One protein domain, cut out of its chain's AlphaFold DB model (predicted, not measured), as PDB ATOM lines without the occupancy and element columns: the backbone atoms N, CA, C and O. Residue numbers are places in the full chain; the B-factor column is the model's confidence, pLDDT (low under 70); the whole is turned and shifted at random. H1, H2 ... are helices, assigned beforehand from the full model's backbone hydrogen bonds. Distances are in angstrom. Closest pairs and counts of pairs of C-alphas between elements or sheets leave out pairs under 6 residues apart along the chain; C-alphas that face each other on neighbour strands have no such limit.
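AT A GLANCE: This is residues 41 to 86 of the 87 residues of an uncharacterized protein of Bacillus pseudomycoides (UniProt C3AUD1). H2 and the longer H3 meet near their first residues as an L, and short H1 sits near both; residues 80 to 86, with the last part of H3, stick out. The printed part has 46 residues with three named helices, H1, H2, H3, and no named strand: all helix. It is compact, radius of gyration of the C-alphas 10.4 A, and only just elongated, spanning 29 by 20 by 16 A.

IN THESE COORDINATES: H1, residues 44 to 49, begins at C-alpha 44 (236.760, 293.650, 275.316) and measures 8.4 A. H2, residues 52 to 61, measures 14.4 A. H3, residues 71 to 84, measures 20.2 A and ends at C-alpha 84 (233.947, 308.071, 272.455).

HOW THE PARTS SIT: H1 is close to H2 but not clearly touching, closest C-alphas Leu 47 and Ile 54, 6.3 A, and likewise to H3, Arg 48 and Ile 78, 6.7 A. H2 and H3 only just touch, with 3 pairs of C-alphas within 8 A, closest Ser 52 and Thr 71, 4.9 A; H3 uses residues 71 to 74 alone. They stand about perpendicular, 83 degrees. Every O i to N i+4 pair is within hydrogen-bond range in H1 and H3, and 5 of 6 in H2.

THE WHOLE: The C-alphas farthest apart, Glu 60 and Ser 86, are 29.8 A apart. The printed part has no cut and no long link. Residues 85 to 86 are under pLDDT 70.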
ATOM      1  N   ALA A  41     235.324 285.186 277.283       77.81
ATOM      2  CA  ALA A  41     234.463 285.557 276.162       77.81
ATOM      3  C   ALA A  41     233.887 286.987 276.234       77.81
ATOM      4  O   ALA A  41     233.557 287.547 275.199       77.81
ATOM      5  N   LEU A  42     233.783 287.583 277.427       83.94
ATOM      6  CA  LEU A  42     233.257 288.935 277.638       83.94
ATOM      7  C   LEU A  42     234.346 290.008 277.722       83.94
ATOM      8  O   LEU A  42     234.039 291.184 277.904       83.94
ATOM      9  N   ARG A  43     235.626 289.632 277.634       86.69
ATOM     10  CA  ARG A  43     236.707 290.618 277.642       86.69
ATOM     11  C   ARG A  43     236.690 291.414 276.339       86.69
ATOM     12  O   ARG A  43     236.503 290.854 275.262       86.69
ATOM     13  N   TRP A  44     236.901 292.726 276.445       88.44
ATOM     14  CA  TRP A  44     236.760 293.650 275.316       88.44
ATOM     15  C   TRP A  44     237.685 293.326 274.138       88.44
ATOM     16  O   TRP A  44     237.276 293.424 272.988       88.44
ATOM     17  N   ASP A  45     238.913 292.883 274.406       88.25
ATOM     18  CA  ASP A  45     239.864 292.431 273.389       88.25
ATOM     19  C   ASP A  45     239.322 291.259 272.559       88.25
ATOM     20  O   ASP A  45     239.500 291.231 271.341       88.25
ATOM     21  N   LEU A  46     238.609 290.329 273.198       89.75
ATOM     22  CA  LEU A  46     238.007 289.179 272.531       89.75
ATOM     23  C   LEU A  46     236.719 289.540 271.789       89.75
ATOM     24  O   LEU A  46     236.511 289.036 270.685       89.75
ATOM     25  N   LEU A  47     235.901 290.438 272.346       91.56
ATOM     26  CA  LEU A  47     234.695 290.950 271.689       91.56
ATOM     27  C   LEU A  47     235.043 291.776 270.443       91.56
ATOM     28  O   LEU A  47     234.488 291.530 269.376       91.56
ATOM     29  N   ARG A  48     236.030 292.680 270.541       92.75
ATOM     30  CA  ARG A  48     236.556 293.446 269.399       92.75
ATOM     31  C   ARG A  48     237.082 292.525 268.298       92.75
ATOM     32  O   ARG A  48     236.853 292.785 267.123       92.75
ATOM     33  N   ALA A  49     237.812 291.474 268.669       93.56
ATOM     34  CA  ALA A  49     238.366 290.523 267.708       93.56
ATOM     35  C   ALA A  49     237.293 289.635 267.052       93.56
ATOM     36  O   ALA A  49     237.546 289.067 265.993       93.56
ATOM     37  N   ASN A  50     236.108 289.513 267.663       93.62
ATOM     38  CA  ASN A  50     235.007 288.682 267.174       93.62
ATOM     39  C   ASN A  50     233.666 289.441 267.217       93.62
ATOM     40  O   ASN A  50     232.783 289.065 267.996       93.62
ATOM     41  N   PRO A  51     233.453 290.463 266.368       93.38
ATOM     42  CA  PRO A  51     232.258 291.311 266.430       93.38
ATOM     43  C   PRO A  51     230.938 290.536 266.290       93.38
ATOM     44  O   PRO A  51     229.946 290.870 266.928       93.38
ATOM     45  N   SER A  52     230.927 289.435 265.529       90.19
ATOM     46  CA  SER A  52     229.749 288.567 265.375       90.19
ATOM     47  C   SER A  52     229.314 287.869 266.667       90.19
ATOM     48  O   SER A  52     228.178 287.422 266.763       90.19
ATOM     49  N   SER A  53     230.210 287.742 267.651       91.88
ATOM     50  CA  SER A  53     229.887 287.126 268.942       91.88
ATOM     51  C   SER A  53     229.113 288.063 269.874       91.88
ATOM     52  O   SER A  53     228.478 287.588 270.813       91.88
ATOM     53  N   ILE A  54     229.130 289.374 269.604       93.12
ATOM     54  CA  ILE A  54     228.525 290.391 270.472       93.12
ATOM     55  C   ILE A  54     227.005 290.221 270.530       93.12
ATOM     56  O   ILE A  54     226.439 290.251 271.619       93.12
ATOM     57  N   GLU A  55     226.356 289.943 269.396       93.12
ATOM     58  CA  GLU A  55     224.914 289.671 269.338       93.12
ATOM     59  C   GLU A  55     224.517 288.509 270.266       93.12
ATOM     60  O   GLU A  55     223.602 288.637 271.082       93.12
ATOM     61  N   ASN A  56     225.245 287.390 270.188       90.94
ATOM     62  CA  ASN A  56     224.980 286.206 271.008       90.94
ATOM     63  C   ASN A  56     225.235 286.494 272.489       90.94
ATOM     64  O   ASN A  56     224.457 286.093 273.343       90.94
ATOM     65  N   VAL A  57     226.290 287.243 272.813       90.31
ATOM     66  CA  VAL A  57     226.565 287.663 274.191       90.31
ATOM     67  C   VAL A  57     225.429 288.539 274.735       90.31
ATOM     68  O   VAL A  57     224.935 288.294 275.835       90.31
ATOM     69  N   CYS A  58     224.976 289.535 273.974       88.81
ATOM     70  CA  CYS A  58     223.885 290.418 274.383       88.81
ATOM     71  C   CYS A  58     222.568 289.658 274.591       88.81
ATOM     72  O   CYS A  58     221.868 289.907 275.571       88.81
ATOM     73  N   THR A  59     222.244 288.724 273.702       91.31
ATOM     74  CA  THR A  59     220.964 288.003 273.725       91.31
ATOM     75  C   THR A  59     220.965 286.815 274.686       91.31
ATOM     76  O   THR A  59     220.062 286.699 275.510       91.31
ATOM     77  N   GLU A  60     221.982 285.954 274.641       88.38
ATOM     78  CA  GLU A  60     222.024 284.708 275.417       88.38
ATOM     79  C   GLU A  60     222.531 284.917 276.846       88.38
ATOM     80  O   GLU A  60     222.017 284.296 277.776       88.38
ATOM     81  N   LEU A  61     223.534 285.784 277.043       85.69
ATOM     82  CA  LEU A  61     224.156 285.968 278.356       85.69
ATOM     83  C   LEU A  61     223.504 287.096 279.163       85.69
ATOM     84  O   LEU A  61     223.333 286.959 280.374       85.69
ATOM     85  N   PHE A  62     223.125 288.195 278.506       84.81
ATOM     86  CA  PHE A  62     222.500 289.344 279.171       84.81
ATOM     87  C   PHE A  62     220.974 289.413 279.011       84.81
ATOM     88  O   PHE A  62     220.331 290.198 279.709       84.81
ATOM     89  N   GLY A  63     220.376 288.592 278.141       88.12
ATOM     90  CA  GLY A  63     218.924 288.553 277.948       88.12
ATOM     91  C   GLY A  63     218.347 289.790 277.255       88.12
ATOM     92  O   GLY A  63     217.158 290.077 277.412       88.12
ATOM     93  N   TYR A  64     219.165 290.554 276.524       89.31
ATOM     94  CA  TYR A  64     218.687 291.693 275.744       89.31
ATOM     95  C   TYR A  64     217.943 291.244 274.482       89.31
ATOM     96  O   TYR A  64     218.125 290.135 273.978       89.31
ATOM     97  N   GLY A  65     217.104 292.135 273.950       91.56
ATOM     98  CA  GLY A  65     216.491 291.928 272.642       91.56
ATOM     99  C   GLY A  65     217.549 291.885 271.538       91.56
ATOM    100  O   GLY A  65     218.518 292.642 271.580       91.56
ATOM    101  N   SER A  66     217.346 291.008 270.553       90.56
ATOM    102  CA  SER A  66     218.224 290.924 269.385       90.56
ATOM    103  C   SER A  66     218.125 292.196 268.546       90.56
ATOM    104  O   SER A  66     217.029 292.663 268.225       90.56
ATOM    105  N   LEU A  67     219.286 292.733 268.180       90.75
ATOM    106  CA  LEU A  67     219.423 293.858 267.262       90.75
ATOM    107  C   LEU A  67     219.530 293.383 265.808       90.75
ATOM    108  O   LEU A  67     219.270 294.165 264.898       90.75
ATOM    109  N   ASN A  68     219.838 292.098 265.590       91.88
ATOM    110  CA  ASN A  68     220.039 291.480 264.276       91.88
ATOM    111  C   ASN A  68     221.100 292.207 263.437       91.88
ATOM    112  O   ASN A  68     220.987 292.295 262.213       91.88
ATOM    113  N   PHE A  69     222.127 292.742 264.094       94.31
ATOM    114  CA  PHE A  69     223.204 293.443 263.411       94.31
ATOM    115  C   PHE A  69     224.112 292.456 262.683       94.31
ATOM    116  O   PHE A  69     224.471 291.386 263.180       94.31
ATOM    117  N   THR A  70     224.527 292.847 261.487       94.75
ATOM    118  CA  THR A  70     225.591 292.175 260.750       94.75
ATOM    119  C   THR A  70     226.938 292.387 261.443       94.75
ATOM    120  O   THR A  70     227.129 293.325 262.219       94.75
ATOM    121  N   THR A  71     227.931 291.554 261.115       94.62
ATOM    122  CA  THR A  71     229.303 291.710 261.632       94.62
ATOM    123  C   THR A  71     229.848 293.123 261.408       94.62
ATOM    124  O   THR A  71     230.439 293.697 262.314       94.62
ATOM    125  N   ARG A  72     229.585 293.713 260.235       95.50
ATOM    126  CA  ARG A  72     230.043 295.064 259.878       95.50
ATOM    127  C   ARG A  72     229.370 296.161 260.704       95.50
ATOM    128  O   ARG A  72     229.982 297.184 260.996       95.50
ATOM    129  N   GLU A  73     228.107 295.983 261.072       96.44
ATOM    130  CA  GLU A  73     227.411 296.933 261.945       96.44
ATOM    131  C   GLU A  73     227.962 296.868 263.369       96.44
ATOM    132  O   GLU A  73     228.211 297.914 263.966       96.44
ATOM    133  N   TRP A  74     228.267 295.670 263.872       95.62
ATOM    134  CA  TRP A  74     228.964 295.515 265.148       95.62
ATOM    135  C   TRP A  74     230.373 296.118 265.137       95.62
ATOM    136  O   TRP A  74     230.754 296.774 266.103       95.62
ATOM    137  N   GLU A  75     231.126 295.988 264.040       95.88
ATOM    138  CA  GLU A  75     232.407 296.691 263.858       95.88
ATOM    139  C   GLU A  75     232.242 298.214 263.952       95.88
ATOM    140  O   GLU A  75     233.015 298.876 264.645       95.88
ATOM    141  N   ASN A  76     231.212 298.779 263.316       95.94
ATOM    142  CA  ASN A  76     230.935 300.213 263.410       95.94
ATOM    143  C   ASN A  76     230.599 300.635 264.848       95.94
ATOM    144  O   ASN A  76     231.078 301.672 265.303       95.94
ATOM    145  N   VAL A  77     229.813 299.836 265.578       94.19
ATOM    146  CA  VAL A  77     229.500 300.089 266.995       94.19
ATOM    147  C   VAL A  77     230.770 300.086 267.845       94.19
ATOM    148  O   VAL A  77     230.965 301.004 268.638       94.19
ATOM    149  N   ILE A  78     231.657 299.105 267.651       94.38
ATOM    150  CA  ILE A  78     232.961 299.042 268.327       94.38
ATOM    151  C   ILE A  78     233.764 300.323 268.062       94.38
ATOM    152  O   ILE A  78     234.261 300.938 269.004       94.38
ATOM    153  N   ILE A  79     233.851 300.757 266.799       94.88
ATOM    154  CA  ILE A  79     234.562 301.987 266.413       94.88
ATOM    155  C   ILE A  79     233.964 303.212 267.117       94.88
ATOM    156  O   ILE A  79     234.712 304.036 267.640       94.88
ATOM    157  N   CYS A  80     232.634 303.337 267.155       93.75
ATOM    158  CA  CYS A  80     231.967 304.435 267.856       93.75
ATOM    159  C   CYS A  80     232.314 304.443 269.349       93.75
ATOM    160  O   CYS A  80     232.756 305.473 269.853       93.75
ATOM    161  N   ILE A  81     232.199 303.294 270.026       91.25
ATOM    162  CA  ILE A  81     232.532 303.155 271.451       91.25
ATOM    163  C   ILE A  81     233.982 303.583 271.707       91.25
ATOM    164  O   ILE A  81     234.259 304.312 272.651       91.25
ATOM    165  N   GLU A  82     234.926 303.168 270.868       90.06
ATOM    166  CA  GLU A  82     236.351 303.463 271.068       90.06
ATOM    167  C   GLU A  82     236.717 304.921 270.803       90.06
ATOM    168  O   GLU A  82     237.563 305.490 271.501       90.06
ATOM    169  N   ASN A  83     236.062 305.531 269.820       89.88
ATOM    170  CA  ASN A  83     236.219 306.949 269.536       89.88
ATOM    171  C   ASN A  83     235.648 307.808 270.674       89.88
ATOM    172  O   ASN A  83     236.260 308.812 271.028       89.88
ATOM    173  N   GLU A  84     234.532 307.396 271.285       80.25
ATOM    174  CA  GLU A  84     233.947 308.071 272.455       80.25
ATOM    175  C   GLU A  84     234.844 307.987 273.699       80.25
ATOM    176  O   GLU A  84     234.892 308.930 274.480       80.25
ATOM    177  N   GLN A  85     235.604 306.900 273.878       61.47
ATOM    178  CA  GLN A  85     236.560 306.757 274.990       61.47
ATOM    179  C   GLN A  85     237.869 307.543 274.786       61.47
ATOM    180  O   GLN A  85     238.710 307.579 275.685       61.47
ATOM    181  N   SER A  86     238.074 308.129 273.602       59.19
ATOM    182  CA  SER A  86     239.281 308.890 273.247       59.19
ATOM    183  C   SER A  86     239.109 310.413 273.394       59.19
ATOM    184  O   SER A  86     240.040 311.156 273.073       59.19
TER     185      SER A  86